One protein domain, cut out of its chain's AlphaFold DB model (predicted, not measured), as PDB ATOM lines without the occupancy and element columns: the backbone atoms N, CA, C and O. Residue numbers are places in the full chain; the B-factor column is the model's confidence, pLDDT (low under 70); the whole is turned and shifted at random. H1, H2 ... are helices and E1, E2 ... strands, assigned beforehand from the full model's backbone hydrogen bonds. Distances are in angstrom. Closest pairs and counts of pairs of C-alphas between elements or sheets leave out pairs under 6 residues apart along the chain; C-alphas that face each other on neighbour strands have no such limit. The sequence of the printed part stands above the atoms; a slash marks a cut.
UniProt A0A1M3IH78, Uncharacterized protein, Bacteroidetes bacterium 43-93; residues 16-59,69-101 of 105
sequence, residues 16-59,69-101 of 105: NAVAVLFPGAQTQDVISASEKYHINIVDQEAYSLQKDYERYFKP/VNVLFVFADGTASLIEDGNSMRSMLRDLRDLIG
ATOM      1  N   ASN A  16      10.821 -31.014 -13.451       87.81
ATOM      2  CA  ASN A  16      10.449 -30.770 -12.062       87.81
ATOM      3  C   ASN A  16       9.125 -30.006 -12.024       87.81
ATOM      4  O   ASN A  16       8.906 -29.114 -12.840       87.81
ATOM      5  N   ALA A  17       8.258 -30.324 -11.065       89.88
ATOM      6  CA  ALA A  17       6.998 -29.621 -10.899       89.88
ATOM      7  C   ALA A  17       6.614 -29.411  -9.433       89.88
ATOM      8  O   ALA A  17       6.915 -30.235  -8.569       89.88
ATOM      9  N   VAL A  18       5.900 -28.321  -9.162       91.19
ATOM     10  CA  VAL A  18       5.183 -28.118  -7.896       91.19
ATOM     11  C   VAL A  18       3.754 -28.608  -8.069       91.19
ATOM     12  O   VAL A  18       3.072 -28.185  -9.003       91.19
ATOM     13  N   ALA A  19       3.290 -29.483  -7.180       93.56
ATOM     14  CA  ALA A  19       1.899 -29.910  -7.174       93.56
ATOM     15  C   ALA A  19       1.042 -28.927  -6.368       93.56
ATOM     16  O   ALA A  19       1.296 -28.689  -5.190       93.56
ATOM     17  N   VAL A  20      -0.004 -28.394  -6.992       93.88
ATOM     18  CA  VAL A  20      -0.995 -27.511  -6.380       93.88
ATOM     19  C   VAL A  20      -2.304 -28.277  -6.247       93.88
ATOM     20  O   VAL A  20      -2.967 -28.585  -7.238       93.88
ATOM     21  N   LEU A  21      -2.669 -28.603  -5.012       94.25
ATOM     22  CA  LEU A  21      -3.801 -29.460  -4.691       94.25
ATOM     23  C   LEU A  21      -5.034 -28.613  -4.379       94.25
ATOM     24  O   LEU A  21      -5.046 -27.832  -3.423       94.25
ATOM     25  N   PHE A  22      -6.100 -28.795  -5.154       92.00
ATOM     26  CA  PHE A  22      -7.406 -28.239  -4.817       92.00
ATOM     27  C   PHE A  22      -8.029 -28.971  -3.619       92.00
ATOM     28  O   PHE A  22      -7.764 -30.158  -3.410       92.00
ATOM     29  N   PRO A  23      -8.894 -28.298  -2.836       89.06
ATOM     30  CA  PRO A  23      -9.611 -28.942  -1.742       89.06
ATOM     31  C   PRO A  23     -10.355 -30.198  -2.217       89.06
ATOM     32  O   PRO A  23     -11.213 -30.110  -3.089       89.06
ATOM     33  N   GLY A  24     -10.026 -31.354  -1.636       88.31
ATOM     34  CA  GLY A  24     -10.604 -32.654  -2.001       88.31
ATOM     35  C   GLY A  24      -9.715 -33.540  -2.881       88.31
ATOM     36  O   GLY A  24      -9.981 -34.739  -2.950       88.31
ATOM     37  N   ALA A  25      -8.650 -32.998  -3.483       91.62
ATOM     38  CA  ALA A  25      -7.668 -33.783  -4.235       91.62
ATOM     39  C   ALA A  25      -6.940 -34.787  -3.327       91.62
ATOM     40  O   ALA A  25      -6.571 -34.456  -2.195       91.62
ATOM     41  N   GLN A  26      -6.714 -36.009  -3.817       90.62
ATOM     42  CA  GLN A  26      -6.029 -37.056  -3.063       90.62
ATOM     43  C   GLN A  26      -4.543 -37.111  -3.425       90.62
ATOM     44  O   GLN A  26      -4.136 -36.864  -4.559       90.62
ATOM     45  N   THR A  27      -3.703 -37.537  -2.480       87.81
ATOM     46  CA  THR A  27      -2.271 -37.763  -2.748       87.81
ATOM     47  C   THR A  27      -2.047 -38.793  -3.862       87.81
ATOM     48  O   THR A  27      -1.089 -38.679  -4.624       87.81
ATOM     49  N   GLN A  28      -2.946 -39.772  -4.003       92.44
ATOM     50  CA  GLN A  28      -2.882 -40.763  -5.080       92.44
ATOM     51  C   GLN A  28      -3.032 -40.131  -6.471       92.44
ATOM     52  O   GLN A  28      -2.416 -40.608  -7.425       92.44
ATOM     53  N   ASP A  29      -3.792 -39.043  -6.591       92.88
ATOM     54  CA  ASP A  29      -3.977 -38.331  -7.855       92.88
ATOM     55  C   ASP A  29      -2.687 -37.609  -8.259       92.88
ATOM     56  O   ASP A  29      -2.308 -37.627  -9.426       92.88
ATOM     57  N   VAL A  30      -1.946 -37.067  -7.283       91.56
ATOM     58  CA  VAL A  30      -0.625 -36.454  -7.504       91.56
ATOM     59  C   VAL A  30       0.371 -37.482  -8.045       91.56
ATOM     60  O   VAL A  30       1.073 -37.193  -9.008       91.56
ATOM     61  N   ILE A  31       0.411 -38.681  -7.454       92.31
ATOM     62  CA  ILE A  31       1.295 -39.779  -7.889       92.31
ATOM     63  C   ILE A  31       0.909 -40.246  -9.296       92.31
ATOM     64  O   ILE A  31       1.752 -40.371 -10.180       92.31
ATOM     65  N   SER A  32      -0.385 -40.462  -9.530       92.56
ATOM     66  CA  SER A  32      -0.874 -40.925 -10.831       92.56
ATOM     67  C   SER A  32      -0.599 -39.888 -11.926       92.56
ATOM     68  O   SER A  32      -0.230 -40.230 -13.050       92.56
ATOM     69  N   ALA A  33      -0.734 -38.601 -11.599       92.12
ATOM     70  CA  ALA A  33      -0.411 -37.507 -12.499       92.12
ATOM     71  C   ALA A  33       1.102 -37.364 -12.726       92.12
ATOM     72  O   ALA A  33       1.511 -37.142 -13.865       92.12
ATOM     73  N   SER A  34       1.941 -37.521 -11.698       90.38
ATOM     74  CA  SER A  34       3.394 -37.417 -11.861       90.38
ATOM     75  C   SER A  34       3.947 -38.507 -12.780       90.38
ATOM     76  O   SER A  34       4.770 -38.222 -13.649       90.38
ATOM     77  N   GLU A  35       3.421 -39.728 -12.663       91.06
ATOM     78  CA  GLU A  35       3.723 -40.833 -13.573       91.06
ATOM     79  C   GLU A  35       3.220 -40.555 -14.995       91.06
ATOM     80  O   GLU A  35       3.984 -40.702 -15.950       91.06
ATOM     81  N   LYS A  36       1.963 -40.105 -15.139       91.62
ATOM     82  CA  LYS A  36       1.337 -39.787 -16.436       91.62
ATOM     83  C   LYS A  36       2.099 -38.711 -17.210       91.62
ATOM     84  O   LYS A  36       2.239 -38.825 -18.424       91.62
ATOM     85  N   TYR A  37       2.533 -37.656 -16.526       88.69
ATOM     86  CA  TYR A  37       3.227 -36.525 -17.142       88.69
ATOM     87  C   TYR A  37       4.753 -36.677 -17.148       88.69
ATOM     88  O   TYR A  37       5.439 -35.803 -17.666       88.69
ATOM     89  N   HIS A  38       5.292 -37.775 -16.609       89.31
ATOM     90  CA  HIS A  38       6.734 -38.013 -16.492       89.31
ATOM     91  C   HIS A  38       7.485 -36.863 -15.793       89.31
ATOM     92  O   HIS A  38       8.547 -36.423 -16.240       89.31
ATOM     93  N   ILE A  39       6.929 -36.385 -14.676       88.62
ATOM     94  CA  ILE A  39       7.457 -35.260 -13.890       88.62
ATOM     95  C   ILE A  39       7.877 -35.688 -12.485       88.62
ATOM     96  O   ILE A  39       7.354 -36.644 -11.914       88.62
ATOM     97  N   ASN A  40       8.803 -34.932 -11.902       89.25
ATOM     98  CA  ASN A  40       9.252 -35.100 -10.527       89.25
ATOM     99  C   ASN A  40       8.629 -34.005  -9.661       89.25
ATOM    100  O   ASN A  40       8.890 -32.820  -9.872       89.25
ATOM    101  N   ILE A  41       7.813 -34.395  -8.684       90.06
ATOM    102  CA  ILE A  41       7.176 -33.440  -7.779       90.06
ATOM    103  C   ILE A  41       8.195 -33.002  -6.728       90.06
ATOM    104  O   ILE A  41       8.585 -33.792  -5.870       90.06
ATOM    105  N   VAL A  42       8.637 -31.747  -6.810       89.06
ATOM    106  CA  VAL A  42       9.642 -31.180  -5.894       89.06
ATOM    107  C   VAL A  42       9.023 -30.541  -4.656       89.06
ATOM    108  O   VAL A  42       9.698 -30.421  -3.638       89.06
ATOM    109  N   ASP A  43       7.753 -30.143  -4.744       89.38
ATOM    110  CA  ASP A  43       6.997 -29.547  -3.645       89.38
ATOM    111  C   ASP A  43       5.493 -29.795  -3.827       89.38
ATOM    112  O   ASP A  43       5.027 -30.031  -4.948       89.38
ATOM    113  N   GLN A  44       4.737 -29.748  -2.730       92.00
ATOM    114  CA  GLN A  44       3.280 -29.871  -2.732       92.00
ATOM    115  C   GLN A  44       2.652 -28.776  -1.879       92.00
ATOM    116  O   GLN A  44       3.041 -28.559  -0.733       92.00
ATOM    117  N   GLU A  45       1.617 -28.138  -2.406       91.56
ATOM    118  CA  GLU A  45       0.930 -27.057  -1.716       91.56
ATOM    119  C   GLU A  45      -0.574 -27.066  -1.960       91.56
ATOM    120  O   GLU A  45      -1.062 -27.496  -3.001       91.56
ATOM    121  N   ALA A  46      -1.323 -26.553  -0.987       91.75
ATOM    122  CA  ALA A  46      -2.750 -26.335  -1.151       91.75
ATOM    123  C   ALA A  46      -3.008 -25.135  -2.073       91.75
ATOM    124  O   ALA A  46      -2.335 -24.102  -1.981       91.75
ATOM    125  N   TYR A  47      -4.026 -25.250  -2.926       90.12
ATOM    126  CA  TYR A  47      -4.485 -24.144  -3.755       90.12
ATOM    127  C   TYR A  47      -4.939 -22.959  -2.891       90.12
ATOM    128  O   TYR A  47      -5.706 -23.117  -1.939       90.12
ATOM    129  N   SER A  48      -4.499 -21.754  -3.253       88.38
ATOM    130  CA  SER A  48      -4.875 -20.504  -2.600       88.38
ATOM    131  C   SER A  48      -5.109 -19.402  -3.626       88.38
ATOM    132  O   SER A  48      -4.217 -19.052  -4.393       88.38
ATOM    133  N   LEU A  49      -6.286 -18.772  -3.567       83.00
ATOM    134  CA  LEU A  49      -6.646 -17.631  -4.421       83.00
ATOM    135  C   LEU A  49      -5.744 -16.403  -4.220       83.00
ATOM    136  O   LEU A  49      -5.694 -15.531  -5.080       83.00
ATOM    137  N   GLN A  50      -5.051 -16.306  -3.083       84.25
ATOM    138  CA  GLN A  50      -4.179 -15.168  -2.773       84.25
ATOM    139  C   GLN A  50      -2.761 -15.338  -3.335       84.25
ATOM    140  O   GLN A  50      -1.954 -14.410  -3.256       84.25
ATOM    141  N   LYS A  51      -2.425 -16.521  -3.863       84.88
ATOM    142  CA  LYS A  51      -1.074 -16.837  -4.314       84.88
ATOM    143  C   LYS A  51      -0.884 -16.497  -5.792       84.88
ATOM    144  O   LYS A  51      -1.671 -16.874  -6.650       84.88
ATOM    145  N   ASP A  52       0.213 -15.806  -6.088       84.12
ATOM    146  CA  ASP A  52       0.634 -15.480  -7.453       84.12
ATOM    147  C   ASP A  52       1.436 -16.649  -8.053       84.12
ATOM    148  O   ASP A  52       2.668 -16.678  -7.985       84.12
ATOM    149  N   TYR A  53       0.725 -17.630  -8.618       85.00
ATOM    150  CA  TYR A  53       1.312 -18.811  -9.268       85.00
ATOM    151  C   TYR A  53       2.121 -18.480 -10.531       85.00
ATOM    152  O   TYR A  53       2.965 -19.267 -10.949       85.00
ATOM    153  N   GLU A  54       1.952 -17.297 -11.128       84.00
ATOM    154  CA  GLU A  54       2.779 -16.894 -12.272       84.00
ATOM    155  C   GLU A  54       4.251 -16.703 -11.887       84.00
ATOM    156  O   GLU A  54       5.122 -16.693 -12.757       84.00
ATOM    157  N   ARG A  55       4.554 -16.542 -10.591       83.50
ATOM    158  CA  ARG A  55       5.931 -16.373 -10.104       83.50
ATOM    159  C   ARG A  55       6.821 -17.572 -10.385       83.50
ATOM    160  O   ARG A  55       8.021 -17.361 -10.521       83.50
ATOM    161  N   TYR A  56       6.254 -18.771 -10.531       79.75
ATOM    162  CA  TYR A  56       7.014 -19.958 -10.929       79.75
ATOM    163  C   TYR A  56       7.632 -19.816 -12.329       79.75
ATOM    164  O   TYR A  56       8.687 -20.380 -12.586       79.75
ATOM    165  N   PHE A  57       7.046 -18.979 -13.195       78.75
ATOM    166  CA  PHE A  57       7.484 -18.777 -14.583       78.75
ATOM    167  C   PHE A  57       8.101 -17.396 -14.843       78.75
ATOM    168  O   PHE A  57       8.484 -17.082 -15.972       78.75
ATOM    169  N   LYS A  58       8.167 -16.521 -13.832       73.81
ATOM    170  CA  LYS A  58       8.749 -15.182 -13.990       73.81
ATOM    171  C   LYS A  58      10.268 -15.270 -13.813       73.81
ATOM    172  O   LYS A  58      10.718 -15.719 -12.759       73.81
ATOM    173  N   PRO A  59      11.074 -14.780 -14.774       63.81
ATOM    174  CA  PRO A  59      12.520 -14.734 -14.608       63.81
ATOM    175  C   PRO A  59      12.873 -13.820 -13.427       63.81
ATOM    176  O   PRO A  59      12.711 -12.597 -13.480       63.81
ATOM    177  N   VAL A  69      10.534 -25.016 -13.563       76.62
ATOM    178  CA  VAL A  69       9.658 -25.641 -12.575       76.62
ATOM    179  C   VAL A  69       8.250 -25.504 -13.114       76.62
ATOM    180  O   VAL A  69       7.652 -24.428 -13.074       76.62
ATOM    181  N   ASN A  70       7.728 -26.615 -13.611       88.12
ATOM    182  CA  ASN A  70       6.352 -26.715 -14.051       88.12
ATOM    183  C   ASN A  70       5.403 -26.655 -12.842       88.12
ATOM    184  O   ASN A  70       5.792 -26.843 -11.686       88.12
ATOM    185  N   VAL A  71       4.120 -26.417 -13.091       90.62
ATOM    186  CA  VAL A  71       3.094 -26.433 -12.044       90.62
ATOM    187  C   VAL A  71       2.046 -27.470 -12.405       90.62
ATOM    188  O   VAL A  71       1.418 -27.383 -13.454       90.62
ATOM    189  N   LEU A  72       1.858 -28.462 -11.540       93.56
ATOM    190  CA  LEU A  72       0.835 -29.487 -11.689       93.56
ATOM    191  C   LEU A  72      -0.363 -29.131 -10.810       93.56
ATOM    192  O   LEU A  72      -0.293 -29.263  -9.594       93.56
ATOM    193  N   PHE A  73      -1.482 -28.741 -11.408       93.44
ATOM    194  CA  PHE A  73      -2.735 -28.599 -10.671       93.44
ATOM    195  C   PHE A  73      -3.447 -29.938 -10.579       93.44
ATOM    196  O   PHE A  73      -3.620 -30.606 -11.596       93.44
ATOM    197  N   VAL A  74      -3.873 -30.309  -9.377       93.94
ATOM    198  CA  VAL A  74      -4.621 -31.542  -9.112       93.94
ATOM    199  C   VAL A  74      -5.966 -31.174  -8.505       93.94
ATOM    200  O   VAL A  74      -6.033 -30.472  -7.494       93.94
ATOM    201  N   PHE A  75      -7.036 -31.615  -9.154       92.31
ATOM    202  CA  PHE A  75      -8.412 -31.253  -8.844       92.31
ATOM    203  C   PHE A  75      -9.090 -32.289  -7.945       92.31
ATOM    204  O   PHE A  75      -8.633 -33.420  -7.802       92.31
ATOM    205  N   ALA A  76     -10.209 -31.899  -7.332       89.69
ATOM    206  CA  ALA A  76     -10.960 -32.753  -6.409       89.69
ATOM    207  C   ALA A  76     -11.595 -33.986  -7.074       89.69
ATOM    208  O   ALA A  76     -11.924 -34.952  -6.392       89.69
ATOM    209  N   ASP A  77     -11.785 -33.951  -8.393       89.31
ATOM    210  CA  ASP A  77     -12.303 -35.062  -9.196       89.31
ATOM    211  C   ASP A  77     -11.202 -36.042  -9.649       89.31
ATOM    212  O   ASP A  77     -11.478 -36.970 -10.409       89.31
ATOM    213  N   GLY A  78      -9.959 -35.835  -9.197       86.88
ATOM    214  CA  GLY A  78      -8.789 -36.631  -9.565       86.88
ATOM    215  C   GLY A  78      -8.193 -36.269 -10.927       86.88
ATOM    216  O   GLY A  78      -7.208 -36.876 -11.355       86.88
ATOM    217  N   THR A  79      -8.748 -35.275 -11.628       91.44
ATOM    218  CA  THR A  79      -8.117 -34.748 -12.839       91.44
ATOM    219  C   THR A  79      -6.892 -33.908 -12.487       91.44
ATOM    220  O   THR A  79      -6.756 -33.379 -11.382       91.44
ATOM    221  N   ALA A  80      -5.968 -33.786 -13.437       93.25
ATOM    222  CA  ALA A  80      -4.767 -32.986 -13.258       93.25
ATOM    223  C   ALA A  80      -4.386 -32.256 -14.547       93.25
ATOM    224  O   ALA A  80      -4.633 -32.755 -15.649       93.25
ATOM    225  N   SER A  81      -3.768 -31.087 -14.398       92.56
ATOM    226  CA  SER A  81      -3.296 -30.245 -15.494       92.56
ATOM    227  C   SER A  81      -1.866 -29.792 -15.230       92.56
ATOM    228  O   SER A  81      -1.596 -29.140 -14.219       92.56
ATOM    229  N   LEU A  82      -0.950 -30.158 -16.128       92.25
ATOM    230  CA  LEU A  82       0.434 -29.703 -16.092       92.25
ATOM    231  C   LEU A  82       0.562 -28.393 -16.869       92.25
ATOM    232  O   LEU A  82       0.174 -28.311 -18.032       92.25
ATOM    233  N   ILE A  83       1.132 -27.388 -16.219       91.00
ATOM    234  CA  ILE A  83       1.417 -26.077 -16.782       91.00
ATOM    235  C   ILE A  83       2.928 -25.920 -16.888       91.00
ATOM    236  O   ILE A  83       3.633 -26.013 -15.884       91.00
ATOM    237  N   GLU A  84       3.408 -25.672 -18.101       88.12
ATOM    238  CA  GLU A  84       4.843 -25.624 -18.414       88.12
ATOM    239  C   GLU A  84       5.326 -24.209 -18.754       88.12
ATOM    240  O   GLU A  84       6.520 -23.961 -18.897       88.12
ATOM    241  N   ASP A  85       4.405 -23.249 -18.867       85.88
ATOM    242  CA  ASP A  85       4.733 -21.876 -19.221       85.88
ATOM    243  C   ASP A  85       3.756 -20.845 -18.630       85.88
ATOM    244  O   ASP A  85       2.611 -21.129 -18.259       85.88
ATOM    245  N   GLY A  86       4.211 -19.590 -18.583       83.88
ATOM    246  CA  GLY A  86       3.445 -18.483 -18.012       83.88
ATOM    247  C   GLY A  86       2.200 -18.064 -18.810       83.88
ATOM    248  O   GLY A  86       1.283 -17.488 -18.224       83.88
ATOM    249  N   ASN A  87       2.123 -18.323 -20.121       85.75
ATOM    250  CA  ASN A  87       0.909 -18.046 -20.902       85.75
ATOM    251  C   ASN A  87      -0.183 -19.066 -20.575       85.75
ATOM    252  O   ASN A  87      -1.322 -18.670 -20.321       85.75
ATOM    253  N   SER A  88       0.180 -20.348 -20.526       88.12
ATOM    254  CA  SER A  88      -0.708 -21.436 -20.114       88.12
ATOM    255  C   SER A  88      -1.201 -21.231 -18.681       88.12
ATOM    256  O   SER A  88      -2.400 -21.350 -18.429       88.12
ATOM    257  N   MET A  89      -0.323 -20.789 -17.769       88.56
ATOM    258  CA  MET A  89      -0.702 -20.404 -16.402       88.56
ATOM    259  C   MET A  89      -1.758 -19.296 -16.394       88.56
ATOM    260  O   MET A  89      -2.789 -19.423 -15.738       88.56
ATOM    261  N   ARG A  90      -1.546 -18.214 -17.153       87.00
ATOM    262  CA  ARG A  90      -2.516 -17.110 -17.240       87.00
ATOM    263  C   ARG A  90      -3.871 -17.549 -17.776       87.00
ATOM    264  O   ARG A  90      -4.892 -17.108 -17.250       87.00
ATOM    265  N   SER A  91      -3.889 -18.385 -18.816       88.00
ATOM    266  CA  SER A  91      -5.146 -18.922 -19.346       88.00
ATOM    267  C   SER A  91      -5.849 -19.753 -18.284       88.00
ATOM    268  O   SER A  91      -7.004 -19.494 -17.981       88.00
ATOM    269  N   MET A  92      -5.126 -20.672 -17.649       87.50
ATOM    270  CA  MET A  92      -5.677 -21.570 -16.643       87.50
ATOM    271  C   MET A  92      -6.214 -20.822 -15.414       87.50
ATOM    272  O   MET A  92      -7.321 -21.106 -14.972       87.50
ATOM    273  N   LEU A  93      -5.504 -19.809 -14.907       85.88
ATOM    274  CA  LEU A  93      -5.992 -18.963 -13.809       85.88
ATOM    275  C   LEU A  93      -7.231 -18.149 -14.199       85.88
ATOM    276  O   LEU A  93      -8.120 -17.958 -13.370       85.88
ATOM    277  N   ARG A  94      -7.312 -17.667 -15.447       86.38
ATOM    278  CA  ARG A  94      -8.515 -16.994 -15.955       86.38
ATOM    279  C   ARG A  94      -9.686 -17.970 -16.013       86.38
ATOM    280  O   ARG A  94     -10.740 -17.658 -15.473       86.38
ATOM    281  N   ASP A  95      -9.477 -19.146 -16.592       84.06
ATOM    282  CA  ASP A  95     -10.514 -20.166 -16.745       84.06
ATOM    283  C   ASP A  95     -10.994 -20.664 -15.364       84.06
ATOM    284  O   ASP A  95     -12.190 -20.823 -15.137       84.06
ATOM    285  N   LEU A  96     -10.081 -20.802 -14.393       80.56
ATOM    286  CA  LEU A  96     -10.405 -21.065 -12.987       80.56
ATOM    287  C   LEU A  96     -11.232 -19.950 -12.349       80.56
ATOM    288  O   LEU A  96     -12.188 -20.231 -11.632       80.56
ATOM    289  N   ARG A  97     -10.860 -18.686 -12.568       79.62
ATOM    290  CA  ARG A  97     -11.593 -17.534 -12.026       79.62
ATOM    291  C   ARG A  97     -13.010 -17.466 -12.592       79.62
ATOM    292  O   ARG A  97     -13.947 -17.168 -11.849       79.62
ATOM    293  N   ASP A  98     -13.153 -17.755 -13.880       79.31
ATOM    294  CA  ASP A  98     -14.439 -17.777 -14.570       79.31
ATOM    295  C   ASP A  98     -15.299 -18.954 -14.068       79.31
ATOM    296  O   ASP A  98     -16.488 -18.776 -13.806       79.31
ATOM    297  N   LEU A  99     -14.692 -20.123 -13.819       73.19
ATOM    298  CA  LEU A  99     -15.356 -21.301 -13.247       73.19
ATOM    299  C   LEU A  99     -15.793 -21.102 -11.785       73.19
ATOM    300  O   LEU A  99     -16.874 -21.540 -11.396       73.19
ATOM    301  N   ILE A 100     -14.964 -20.445 -10.967       71.19
ATOM    302  CA  ILE A 100     -15.227 -20.192  -9.537       71.19
ATOM    303  C   ILE A 100     -16.193 -19.004  -9.341       71.19
ATOM    304  O   ILE A 100     -16.730 -18.815  -8.251       71.19
ATOM    305  N   GLY A 101     -16.500 -18.243 -10.397       57.66
ATOM    306  CA  GLY A 101     -17.591 -17.271 -10.374       57.66
ATOM    307  C   GLY A 101     -17.231 -15.935  -9.731       57.66
ATOM    308  O   GLY A 101     -17.990 -15.409  -8.921       57.66
TER     309      GLY A 101
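This is residues 16 to 59 and 69 to 101 of the 105 residues of an uncharacterized protein of Bacteroidetes bacterium 43-93 (UniProt A0A1M3IH78). A small twisted sheet of four strands has H1 packed over one face; the short H2 lies over the opposite face, beside the first turns of the long H3, which only grazes the sheet. The printed part has 77 residues with three named helices and four named strands, in the order E1 H1 E2 H2 E3 E4 H3. The mixed sheet runs E2 E1 E3 E4, and the class is mixed, helices and strands. The whole is compact, with a radius of gyration of the C-alphas of 11.6 A, and spans 30 by 27 by 17 A.

E1, residues 16 to 21, H1, residues 27 to 37, and E2, residues 39 to 46, form a strand-helix-strand unit, two parallel neighbour strands with a helix between, whose crossover is right-handed. N 19 and O 43 are 2.9 A apart, within hydrogen-bond range. H1 is on the sheet at a height of 7.8 A. H2, residues 53 to 57, is on the opposite face. E3, residues 70 to 74, is parallel to E1, with N 20 and O 72 2.8 A apart. E3 and E4, residues 80 to 83, are an antiparallel hairpin, with N 73 and O 81 2.8 A apart. H3, residues 86 to 100, touches H2 with residues 86 to 90 alone; the closest C-alphas, of Phe 57 and Gly 86, are 5.3 A apart. H1 and H3 are apart. In H1 and H3 every O i to N i+4 pair is within hydrogen-bond range; in H2 0 of 1 is, beside 2 of 2 O i to N i+3 pairs.

E1 begins at C-alpha 16 (10.449, -30.770, -12.062). E2 is 18.6 A long and bends by 72 degrees at residue 42. H1 is 15.5 A long. H3 is 20.6 A long and ends at C-alpha 100 (-15.227, -20.192, -9.537).

The C-alphas farthest apart, of His 38 and Gly 101, are 32.5 A apart. Residues 60 to 68 are not printed; C-alphas 59 and 69 are 11.5 A apart across the cut. Of the links printed whole, none is long. pLDDT is under 70 at residues 59 and 101.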